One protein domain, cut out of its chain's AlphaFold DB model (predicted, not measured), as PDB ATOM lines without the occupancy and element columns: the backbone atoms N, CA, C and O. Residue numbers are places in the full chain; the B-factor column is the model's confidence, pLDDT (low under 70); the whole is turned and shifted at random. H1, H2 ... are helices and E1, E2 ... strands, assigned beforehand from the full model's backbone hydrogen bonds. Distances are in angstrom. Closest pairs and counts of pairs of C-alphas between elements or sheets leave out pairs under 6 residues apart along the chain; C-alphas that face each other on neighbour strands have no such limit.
ATOM      1  N   CYS A  36     200.447 275.860  99.609       97.75
ATOM      2  CA  CYS A  36     200.489 276.970 100.536       97.75
ATOM      3  C   CYS A  36     199.194 277.779 100.414       97.75
ATOM      4  O   CYS A  36     198.875 278.292  99.346       97.75
ATOM      5  N   ARG A  37     198.481 277.959 101.528       96.75
ATOM      6  CA  ARG A  37     197.227 278.730 101.574       96.75
ATOM      7  C   ARG A  37     197.398 280.240 101.394       96.75
ATOM      8  O   ARG A  37     196.401 280.949 101.384       96.75
ATOM      9  N   ILE A  38     198.633 280.730 101.276       95.88
ATOM     10  CA  ILE A  38     198.937 282.141 101.018       95.88
ATOM     11  C   ILE A  38     199.316 282.334  99.550       95.88
ATOM     12  O   ILE A  38     198.619 283.060  98.855       95.88
ATOM     13  N   CYS A  39     200.377 281.676  99.071       96.19
ATOM     14  CA  CYS A  39     200.911 281.905  97.720       96.19
ATOM     15  C   CYS A  39     200.646 280.788  96.694       96.19
ATOM     16  O   CYS A  39     201.011 280.941  95.534       96.19
ATOM     17  N   GLY A  40     200.077 279.646  97.094       96.44
ATOM     18  CA  GLY A  40     199.819 278.509  96.195       96.44
ATOM     19  C   GLY A  40     201.022 277.599  95.899       96.44
ATOM     20  O   GLY A  40     200.856 276.584  95.223       96.44
ATOM     21  N   GLU A  41     202.213 277.902  96.428       97.06
ATOM     22  CA  GLU A  41     203.410 277.059  96.283       97.06
ATOM     23  C   GLU A  41     203.151 275.611  96.738       97.06
ATOM     24  O   GLU A  41     202.431 275.381  97.708       97.06
ATOM     25  N   LYS A  42     203.746 274.629  96.056       97.00
ATOM     26  CA  LYS A  42     203.570 273.188  96.326       97.00
ATOM     27  C   LYS A  42     204.785 272.545  96.989       97.00
ATOM     28  O   LYS A  42     204.672 271.459  97.559       97.00
ATOM     29  N   ILE A  43     205.944 273.200  96.941       94.69
ATOM     30  CA  ILE A  43     207.186 272.701  97.542       94.69
ATOM     31  C   ILE A  43     207.484 273.334  98.906       94.69
ATOM     32  O   ILE A  43     207.076 274.449  99.225       94.69
ATOM     33  N   GLY A  44     208.220 272.597  99.745       94.75
ATOM     34  CA  GLY A  44     208.658 273.093 101.055       94.75
ATOM     35  C   GLY A  44     207.503 273.418 102.009       94.75
ATOM     36  O   GLY A  44     207.580 274.406 102.740       94.75
ATOM     37  N   LEU A  45     206.439 272.613 101.973       97.44
ATOM     38  CA  LEU A  45     205.227 272.813 102.766       97.44
ATOM     39  C   LEU A  45     205.342 272.261 104.181       97.44
ATOM     40  O   LEU A  45     205.679 271.087 104.379       97.44
ATOM     41  N   ASP A  46     204.929 273.078 105.142       96.62
ATOM     42  CA  ASP A  46     204.797 272.701 106.543       96.62
ATOM     43  C   ASP A  46     203.435 273.114 107.111       96.62
ATOM     44  O   ASP A  46     202.728 273.943 106.533       96.62
ATOM     45  N   VAL A  47     203.059 272.499 108.231       97.06
ATOM     46  CA  VAL A  47     201.829 272.825 108.957       97.06
ATOM     47  C   VAL A  47     202.157 273.818 110.059       97.06
ATOM     48  O   VAL A  47     202.855 273.508 111.024       97.06
ATOM     49  N   HIS A  48     201.644 275.027 109.892       97.44
ATOM     50  CA  HIS A  48     201.799 276.124 110.825       97.44
ATOM     51  C   HIS A  48     200.671 276.119 111.857       97.44
ATOM     52  O   HIS A  48     199.501 275.963 111.504       97.44
ATOM     53  N   HIS A  49     201.026 276.327 113.124       97.62
ATOM     54  CA  HIS A  49     200.063 276.564 114.194       97.62
ATOM     55  C   HIS A  49     199.668 278.035 114.207       97.62
ATOM     56  O   HIS A  49     200.527 278.876 114.442       97.62
ATOM     57  N   ILE A  50     198.384 278.333 114.023       97.69
ATOM     58  CA  ILE A  50     197.828 279.689 114.139       97.69
ATOM     59  C   ILE A  50     197.574 280.048 115.607       97.69
ATOM     60  O   ILE A  50     197.606 281.214 115.984       97.69
ATOM     61  N   THR A  51     197.327 279.061 116.467       95.75
ATOM     62  CA  THR A  51     197.331 279.221 117.925       95.75
ATOM     63  C   THR A  51     197.819 277.938 118.585       95.75
ATOM     64  O   THR A  51     197.796 276.869 117.982       95.75
ATOM     65  N   TYR A  52     198.276 278.060 119.827       94.31
ATOM     66  CA  TYR A  52     198.551 276.920 120.704       94.31
ATOM     67  C   TYR A  52     197.494 276.767 121.799       94.31
ATOM     68  O   TYR A  52     197.556 275.801 122.552       94.31
ATOM     69  N   PHE A  53     196.553 277.712 121.886       93.56
ATOM     70  CA  PHE A  53     195.533 277.758 122.922       93.56
ATOM     71  C   PHE A  53     194.158 278.087 122.340       93.56
ATOM     72  O   PHE A  53     194.057 278.964 121.474       93.56
ATOM     73  N   VAL A  54     193.129 277.414 122.845       92.94
ATOM     74  CA  VAL A  54     191.704 277.638 122.558       92.94
ATOM     75  C   VAL A  54     190.978 277.619 123.899       92.94
ATOM     76  O   VAL A  54     191.257 276.754 124.719       92.94
ATOM     77  N   ASP A  55     190.145 278.626 124.169       91.88
ATOM     78  CA  ASP A  55     189.398 278.773 125.432       91.88
ATOM     79  C   ASP A  55     190.253 278.672 126.714       91.88
ATOM     80  O   ASP A  55     189.799 278.257 127.774       91.88
ATOM     81  N   GLY A  56     191.519 279.096 126.624       91.88
ATOM     82  CA  GLY A  56     192.481 279.056 127.730       91.88
ATOM     83  C   GLY A  56     193.223 277.724 127.888       91.88
ATOM     84  O   GLY A  56     194.200 277.668 128.634       91.88
ATOM     85  N   GLU A  57     192.845 276.687 127.141       91.81
ATOM     86  CA  GLU A  57     193.473 275.365 127.179       91.81
ATOM     87  C   GLU A  57     194.460 275.163 126.028       91.81
ATOM     88  O   GLU A  57     194.317 275.730 124.945       91.81
ATOM     89  N   THR A  58     195.512 274.375 126.267       92.12
ATOM     90  CA  THR A  58     196.525 274.065 125.248       92.12
ATOM     91  C   THR A  58     196.012 273.009 124.281       92.12
ATOM     92  O   THR A  58     195.715 271.901 124.699       92.12
ATOM     93  N   ILE A  59     196.078 273.282 122.978       92.19
ATOM     94  CA  ILE A  59     195.717 272.289 121.951       92.19
ATOM     95  C   ILE A  59     196.871 271.339 121.598       92.19
ATOM     96  O   ILE A  59     196.722 270.466 120.745       92.19
ATOM     97  N   ARG A  60     198.056 271.511 122.206       88.25
ATOM     98  CA  ARG A  60     199.206 270.627 121.959       88.25
ATOM     99  C   ARG A  60     198.915 269.201 122.424       88.25
ATOM    100  O   ARG A  60     198.693 268.977 123.610       88.25
ATOM    101  N   GLY A  61     199.010 268.240 121.514       87.12
ATOM    102  CA  GLY A  61     198.594 266.851 121.719       87.12
ATOM    103  C   GLY A  61     197.111 266.584 121.432       87.12
ATOM    104  O   GLY A  61     196.708 265.425 121.464       87.12
ATOM    105  N   GLN A  62     196.325 267.623 121.138       90.69
ATOM    106  CA  GLN A  62     194.899 267.583 120.790       90.69
ATOM    107  C   GLN A  62     194.647 268.229 119.417       90.69
ATOM    108  O   GLN A  62     193.521 268.555 119.053       90.69
ATOM    109  N   GLU A  63     195.693 268.414 118.608       93.62
ATOM    110  CA  GLU A  63     195.627 269.151 117.347       93.62
ATOM    111  C   GLU A  63     194.594 268.580 116.360       93.62
ATOM    112  O   GLU A  63     194.065 269.313 115.527       93.62
ATOM    113  N   LEU A  64     194.289 267.281 116.460       94.00
ATOM    114  CA  LEU A  64     193.316 266.590 115.613       94.00
ATOM    115  C   LEU A  64     191.881 267.109 115.793       94.00
ATOM    116  O   LEU A  64     191.101 267.061 114.844       94.00
ATOM    117  N   GLU A  65     191.553 267.623 116.978       94.31
ATOM    118  CA  GLU A  65     190.251 268.212 117.324       94.31
ATOM    119  C   GLU A  65     190.191 269.712 116.978       94.31
ATOM    120  O   GLU A  65     189.122 270.318 116.956       94.31
ATOM    121  N   HIS A  66     191.342 270.307 116.647       95.94
ATOM    122  CA  HIS A  66     191.519 271.746 116.449       95.94
ATOM    123  C   HIS A  66     192.174 272.083 115.097       95.94
ATOM    124  O   HIS A  66     192.954 273.033 114.983       95.94
ATOM    125  N   LEU A  67     191.863 271.318 114.044       96.69
ATOM    126  CA  LEU A  67     192.465 271.478 112.712       96.69
ATOM    127  C   LEU A  67     192.240 272.870 112.104       96.69
ATOM    128  O   LEU A  67     193.067 273.336 111.312       96.69
ATOM    129  N   GLN A  68     191.164 273.565 112.484       97.19
ATOM    130  CA  GLN A  68     190.897 274.938 112.054       97.19
ATOM    131  C   GLN A  68     191.966 275.929 112.529       97.19
ATOM    132  O   GLN A  68     192.122 276.993 111.938       97.19
ATOM    133  N   TRP A  69     192.746 275.586 113.553       97.62
ATOM    134  CA  TRP A  69     193.842 276.403 114.075       97.62
ATOM    135  C   TRP A  69     195.212 276.036 113.503       97.62
ATOM    136  O   TRP A  69     196.244 276.517 113.975       97.62
ATOM    137  N   LEU A  70     195.223 275.223 112.450       97.69
ATOM    138  CA  LEU A  70     196.406 274.818 111.708       97.69
ATOM    139  C   LEU A  70     196.242 275.171 110.234       97.69
ATOM    140  O   LEU A  70     195.132 275.158 109.698       97.69
ATOM    141  N   ILE A  71     197.347 275.451 109.548       98.19
ATOM    142  CA  ILE A  71     197.319 275.801 108.124       98.19
ATOM    143  C   ILE A  71     198.591 275.389 107.389       98.19
ATOM    144  O   ILE A  71     199.694 275.479 107.923       98.19
ATOM    145  N   THR A  72     198.444 274.937 106.148       98.25
ATOM    146  CA  THR A  72     199.558 274.572 105.271       98.25
ATOM    147  C   THR A  72     200.167 275.819 104.643       98.25
ATOM    148  O   THR A  72     199.501 276.562 103.914       98.25
ATOM    149  N   VAL A  73     201.460 276.033 104.879       98.12
ATOM    150  CA  VAL A  73     202.217 277.161 104.319       98.12
ATOM    151  C   VAL A  73     203.591 276.730 103.822       98.12
ATOM    152  O   VAL A  73     204.173 275.758 104.305       98.12
ATOM    153  N   CYS A  74     204.130 277.456 102.843       98.12
ATOM    154  CA  CYS A  74     205.509 277.265 102.406       98.12
ATOM    155  C   CYS A  74     206.488 277.877 103.420       98.12
ATOM    156  O   CYS A  74     206.135 278.757 104.209       98.12
ATOM    157  N   ARG A  75     207.764 277.473 103.369       97.50
ATOM    158  CA  ARG A  75     208.823 278.022 104.243       97.50
ATOM    159  C   ARG A  75     208.941 279.551 104.201       97.50
ATOM    160  O   ARG A  75     209.288 280.150 105.218       97.50
ATOM    161  N   LYS A  76     208.712 280.175 103.040       97.56
ATOM    162  CA  LYS A  76     208.802 281.634 102.872       97.56
ATOM    163  C   LYS A  76     207.705 282.328 103.674       97.56
ATOM    164  O   LYS A  76     208.016 283.130 104.552       97.56
ATOM    165  N   ASP A  77     206.454 281.954 103.434       97.88
ATOM    166  CA  ASP A  77     205.312 282.553 104.124       97.88
ATOM    167  C   ASP A  77     205.292 282.202 105.606       97.88
ATOM    168  O   ASP A  77     204.988 283.056 106.431       97.88
ATOM    169  N   HIS A  78     205.737 280.998 105.980       98.12
ATOM    170  CA  HIS A  78     205.887 280.621 107.383       98.12
ATOM    171  C   HIS A  78     206.780 281.613 108.152       98.12
ATOM    172  O   HIS A  78     206.445 282.045 109.256       98.12
ATOM    173  N   LYS A  79     207.895 282.042 107.543       97.81
ATOM    174  CA  LYS A  79     208.770 283.073 108.120       97.81
ATOM    175  C   LYS A  79     208.095 284.445 108.154       97.81
ATOM    176  O   LYS A  79     208.269 285.160 109.136       97.81
ATOM    177  N   ILE A  80     207.357 284.823 107.108       97.31
ATOM    178  CA  ILE A  80     206.642 286.109 107.041       97.31
ATOM    179  C   ILE A  80     205.600 286.202 108.156       97.31
ATOM    180  O   ILE A  80     205.581 287.199 108.877       97.31
ATOM    181  N   ILE A  81     204.810 285.142 108.352       97.44
ATOM    182  CA  ILE A  81     203.818 285.053 109.425       97.44
ATOM    183  C   ILE A  81     204.483 285.338 110.768       97.44
ATOM    184  O   ILE A  81     204.058 286.245 111.473       97.44
ATOM    185  N   HIS A  82     205.563 284.626 111.105       97.25
ATOM    186  CA  HIS A  82     206.242 284.805 112.390       97.25
ATOM    187  C   HIS A  82     206.941 286.162 112.548       97.25
ATOM    188  O   HIS A  82     207.038 286.656 113.672       97.25
ATOM    189  N   LYS A  83     207.408 286.775 111.454       97.56
ATOM    190  CA  LYS A  83     208.039 288.102 111.470       97.56
ATOM    191  C   LYS A  83     207.047 289.247 111.638       97.56
ATOM    192  O   LYS A  83     207.442 290.283 112.158       97.56
ATOM    193  N   ASN A  84     205.799 289.084 111.199       96.31
ATOM    194  CA  ASN A  84     204.766 290.109 111.296       96.31
ATOM    195  C   ASN A  84     203.767 289.763 112.422       96.31
ATOM    196  O   ASN A  84     202.893 288.917 112.214       96.31
ATOM    197  N   PRO A  85     203.844 290.415 113.600       95.56
ATOM    198  CA  PRO A  85     202.933 290.164 114.722       95.56
ATOM    199  C   PRO A  85     201.458 290.425 114.401       95.56
ATOM    200  O   PRO A  85     200.589 289.823 115.023       95.56
ATOM    201  N   ASN A  86     201.188 291.287 113.419       96.06
ATOM    202  CA  ASN A  86     199.843 291.655 112.987       96.06
ATOM    203  C   ASN A  86     199.329 290.768 111.844       96.06
ATOM    204  O   ASN A  86     198.209 290.960 111.374       96.06
ATOM    205  N   HIS A  87     200.114 289.790 111.377       96.25
ATOM    206  CA  HIS A  87     199.646 288.855 110.360       96.25
ATOM    207  C   HIS A  87     198.475 288.027 110.921       96.25
ATOM    208  O   HIS A  87     198.587 287.518 112.041       96.25
ATOM    209  N   PRO A  88     197.360 287.842 110.190       96.12
ATOM    210  CA  PRO A  88     196.167 287.149 110.699       96.12
ATOM    211  C   PRO A  88     196.419 285.685 111.082       96.12
ATOM    212  O   PRO A  88     195.670 285.112 111.857       96.12
ATOM    213  N   LEU A  89     197.488 285.076 110.578       96.94
ATOM    214  CA  LEU A  89     197.878 283.706 110.931       96.94
ATOM    215  C   LEU A  89     198.944 283.627 112.037       96.94
ATOM    216  O   LEU A  89     199.331 282.530 112.410       96.94
ATOM    217  N   ASN A  90     199.449 284.749 112.561       97.62
ATOM    218  CA  ASN A  90     200.494 284.717 113.586       97.62
ATOM    219  C   ASN A  90     199.913 284.286 114.951       97.62
ATOM    220  O   ASN A  90     198.959 284.917 115.413       97.62
ATOM    221  N   PRO A  91     200.532 283.322 115.667       96.38
ATOM    222  CA  PRO A  91     200.134 282.915 117.023       96.38
ATOM    223  C   PRO A  91     199.916 284.048 118.018       96.38
ATOM    224  O   PRO A  91     199.034 283.974 118.879       96.38
ATOM    225  N   ARG A  92     200.729 285.100 117.898       94.81
ATOM    226  CA  ARG A  92     200.730 286.261 118.788       94.81
ATOM    227  C   ARG A  92     199.675 287.301 118.417       94.81
ATOM    228  O   ARG A  92     199.405 288.179 119.233       94.81
ATOM    229  N   ASN A  93     199.069 287.210 117.234       95.81
ATOM    230  CA  ASN A  93     198.019 288.133 116.837       95.81
ATOM    231  C   ASN A  93     196.749 287.872 117.665       95.81
ATOM    232  O   ASN A  93     196.291 286.731 117.802       95.81
ATOM    233  N   ARG A  94     196.177 288.938 118.236       92.38
ATOM    234  CA  ARG A  94     194.907 288.885 118.978       92.38
ATOM    235  C   ARG A  94     193.696 288.779 118.049       92.38
ATOM    236  O   ARG A  94     192.705 288.178 118.433       92.38
ATOM    237  N   LEU A  95     193.809 289.298 116.828       93.19
ATOM    238  CA  LEU A  95     192.788 289.266 115.776       93.19
ATOM    239  C   LEU A  95     193.103 288.186 114.728       93.19
ATOM    240  O   LEU A  95     192.908 288.382 113.528       93.19
ATOM    241  N   LYS A  96     193.671 287.059 115.172       93.75
ATOM    242  CA  LYS A  96     194.017 285.947 114.285       93.75
ATOM    243  C   LYS A  96     192.771 285.314 113.660       93.75
ATOM    244  O   LYS A  96     191.721 285.236 114.290       93.75
ATOM    245  N   GLN A  97     192.911 284.832 112.432       94.50
ATOM    246  CA  GLN A  97     191.861 284.151 111.678       94.50
ATOM    247  C   GLN A  97     192.117 282.650 111.657       94.50
ATOM    248  O   GLN A  97     193.265 282.220 111.572       94.50
ATOM    249  N   ASN A  98     191.055 281.846 111.701       93.94
ATOM    250  CA  ASN A  98     191.202 280.400 111.567       93.94
ATOM    251  C   ASN A  98     191.623 280.027 110.122       93.94
ATOM    252  O   ASN A  98     191.368 280.763 109.165       93.94
ATOM    253  N   GLY A  99     192.270 278.877 109.949       93.19
ATOM    254  CA  GLY A  99     192.783 278.409 108.658       93.19
ATOM    255  C   GLY A  99     191.701 277.995 107.654       93.19
ATOM    256  O   GLY A  99     191.974 277.954 106.456       93.19
ATOM    257  N   GLU A 100     190.480 277.717 108.117       93.00
ATOM    258  CA  GLU A 100     189.338 277.328 107.272       93.00
ATOM    259  C   GLU A 100     188.650 278.534 106.621       93.00
ATOM    260  O   GLU A 100     188.229 278.469 105.469       93.00
ATOM    261  N   THR A 101     188.578 279.650 107.343       91.50
ATOM    262  CA  THR A 101     187.976 280.921 106.914       91.50
ATOM    263  C   THR A 101     189.005 281.888 106.343       91.50
ATOM    264  O   THR A 101     188.616 282.876 105.718       91.50
ATOM    265  N   TYR A 102     190.304 281.606 106.507       92.25
ATOM    266  CA  TYR A 102     191.365 282.378 105.876       92.25
ATOM    267  C   TYR A 102     191.189 282.362 104.354       92.25
ATOM    268  O   TYR A 102     191.383 281.340 103.680       92.25
ATOM    269  N   LYS A 103     190.817 283.524 103.812       80.06
ATOM    270  CA  LYS A 103     190.766 283.774 102.377       80.06
ATOM    271  C   LYS A 103     192.165 284.188 101.945       80.06
ATOM    272  O   LYS A 103     192.662 285.223 102.383       80.06
ATOM    273  N   SER A 104     192.803 283.371 101.109       66.50
ATOM    274  CA  SER A 104     193.987 283.813 100.373       66.50
ATOM    275  C   SER A 104     193.625 285.101  99.642       66.50
ATOM    276  O   SER A 104     192.568 285.155  99.011       66.50
ATOM    277  N   VAL A 105     194.459 286.133  99.754       54.34
ATOM    278  CA  VAL A 105     194.309 287.319  98.911       54.34
ATOM    279  C   VAL A 105     194.576 286.847  97.484       54.34
ATOM    280  O   VAL A 105     195.685 286.395  97.199       54.34
ATOM    281  N   SER A 106     193.515 286.809  96.678       40.97
ATOM    282  CA  SER A 106     193.539 286.469  95.254       40.97
ATOM    283  C   SER A 106     194.505 287.359  94.488       40.97
ATOM    284  O   SER A 106     194.519 288.575  94.789       40.97
TER     285      SER A 106
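This is residues 36 to 106 of the 106 residues of the protein "HNHc domain-containing protein" of Chryseobacterium sp. CECT 9293 (UniProt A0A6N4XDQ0). A compact domain with little regular structure: a small two-stranded hairpin, E1 and E2, with a short helix, H1, following directly at the end of E2, and long loops making up most of the rest. The loop of residues 50 to 69 reaches out beyond one end of the hairpin, and residues 84 to 106 form a long winding tail after H1. The printed part has 71 residues, of which 19 are in named elements, in the order E1, E2, H1, class mixed; the sheet is antiparallel. The radius of gyration of the C-alphas is 11.7 A and the spans are 32 by 24 by 20 A.

E1, residues 45 to 49, and E2, residues 70 to 74, form an antiparallel hairpin at 144 degrees; N 48 and O 71 are 2.8 A apart, within hydrogen-bond range. The closest C-alphas of E1 and H1, residues 75 to 83, are those of Leu 45 and Arg 75, 6.5 A apart. In H1 every O i to N i+4 pair is within hydrogen-bond range.

E1 is 13.1 A long from C-alpha 45 at (205.227, 272.813, 102.766), E2 13.2 A, and H1 12.4 A, ending at C-alpha 83 at (208.039, 288.102, 111.470).

The C-alphas farthest apart, of Ile 43 and Gly 56, are 34.2 A apart. The printed part has no cut. The link from E1 to E2 is long, 20 residues; that from E2 to H1 is tight. Residues 104 to 106 have pLDDT under 70.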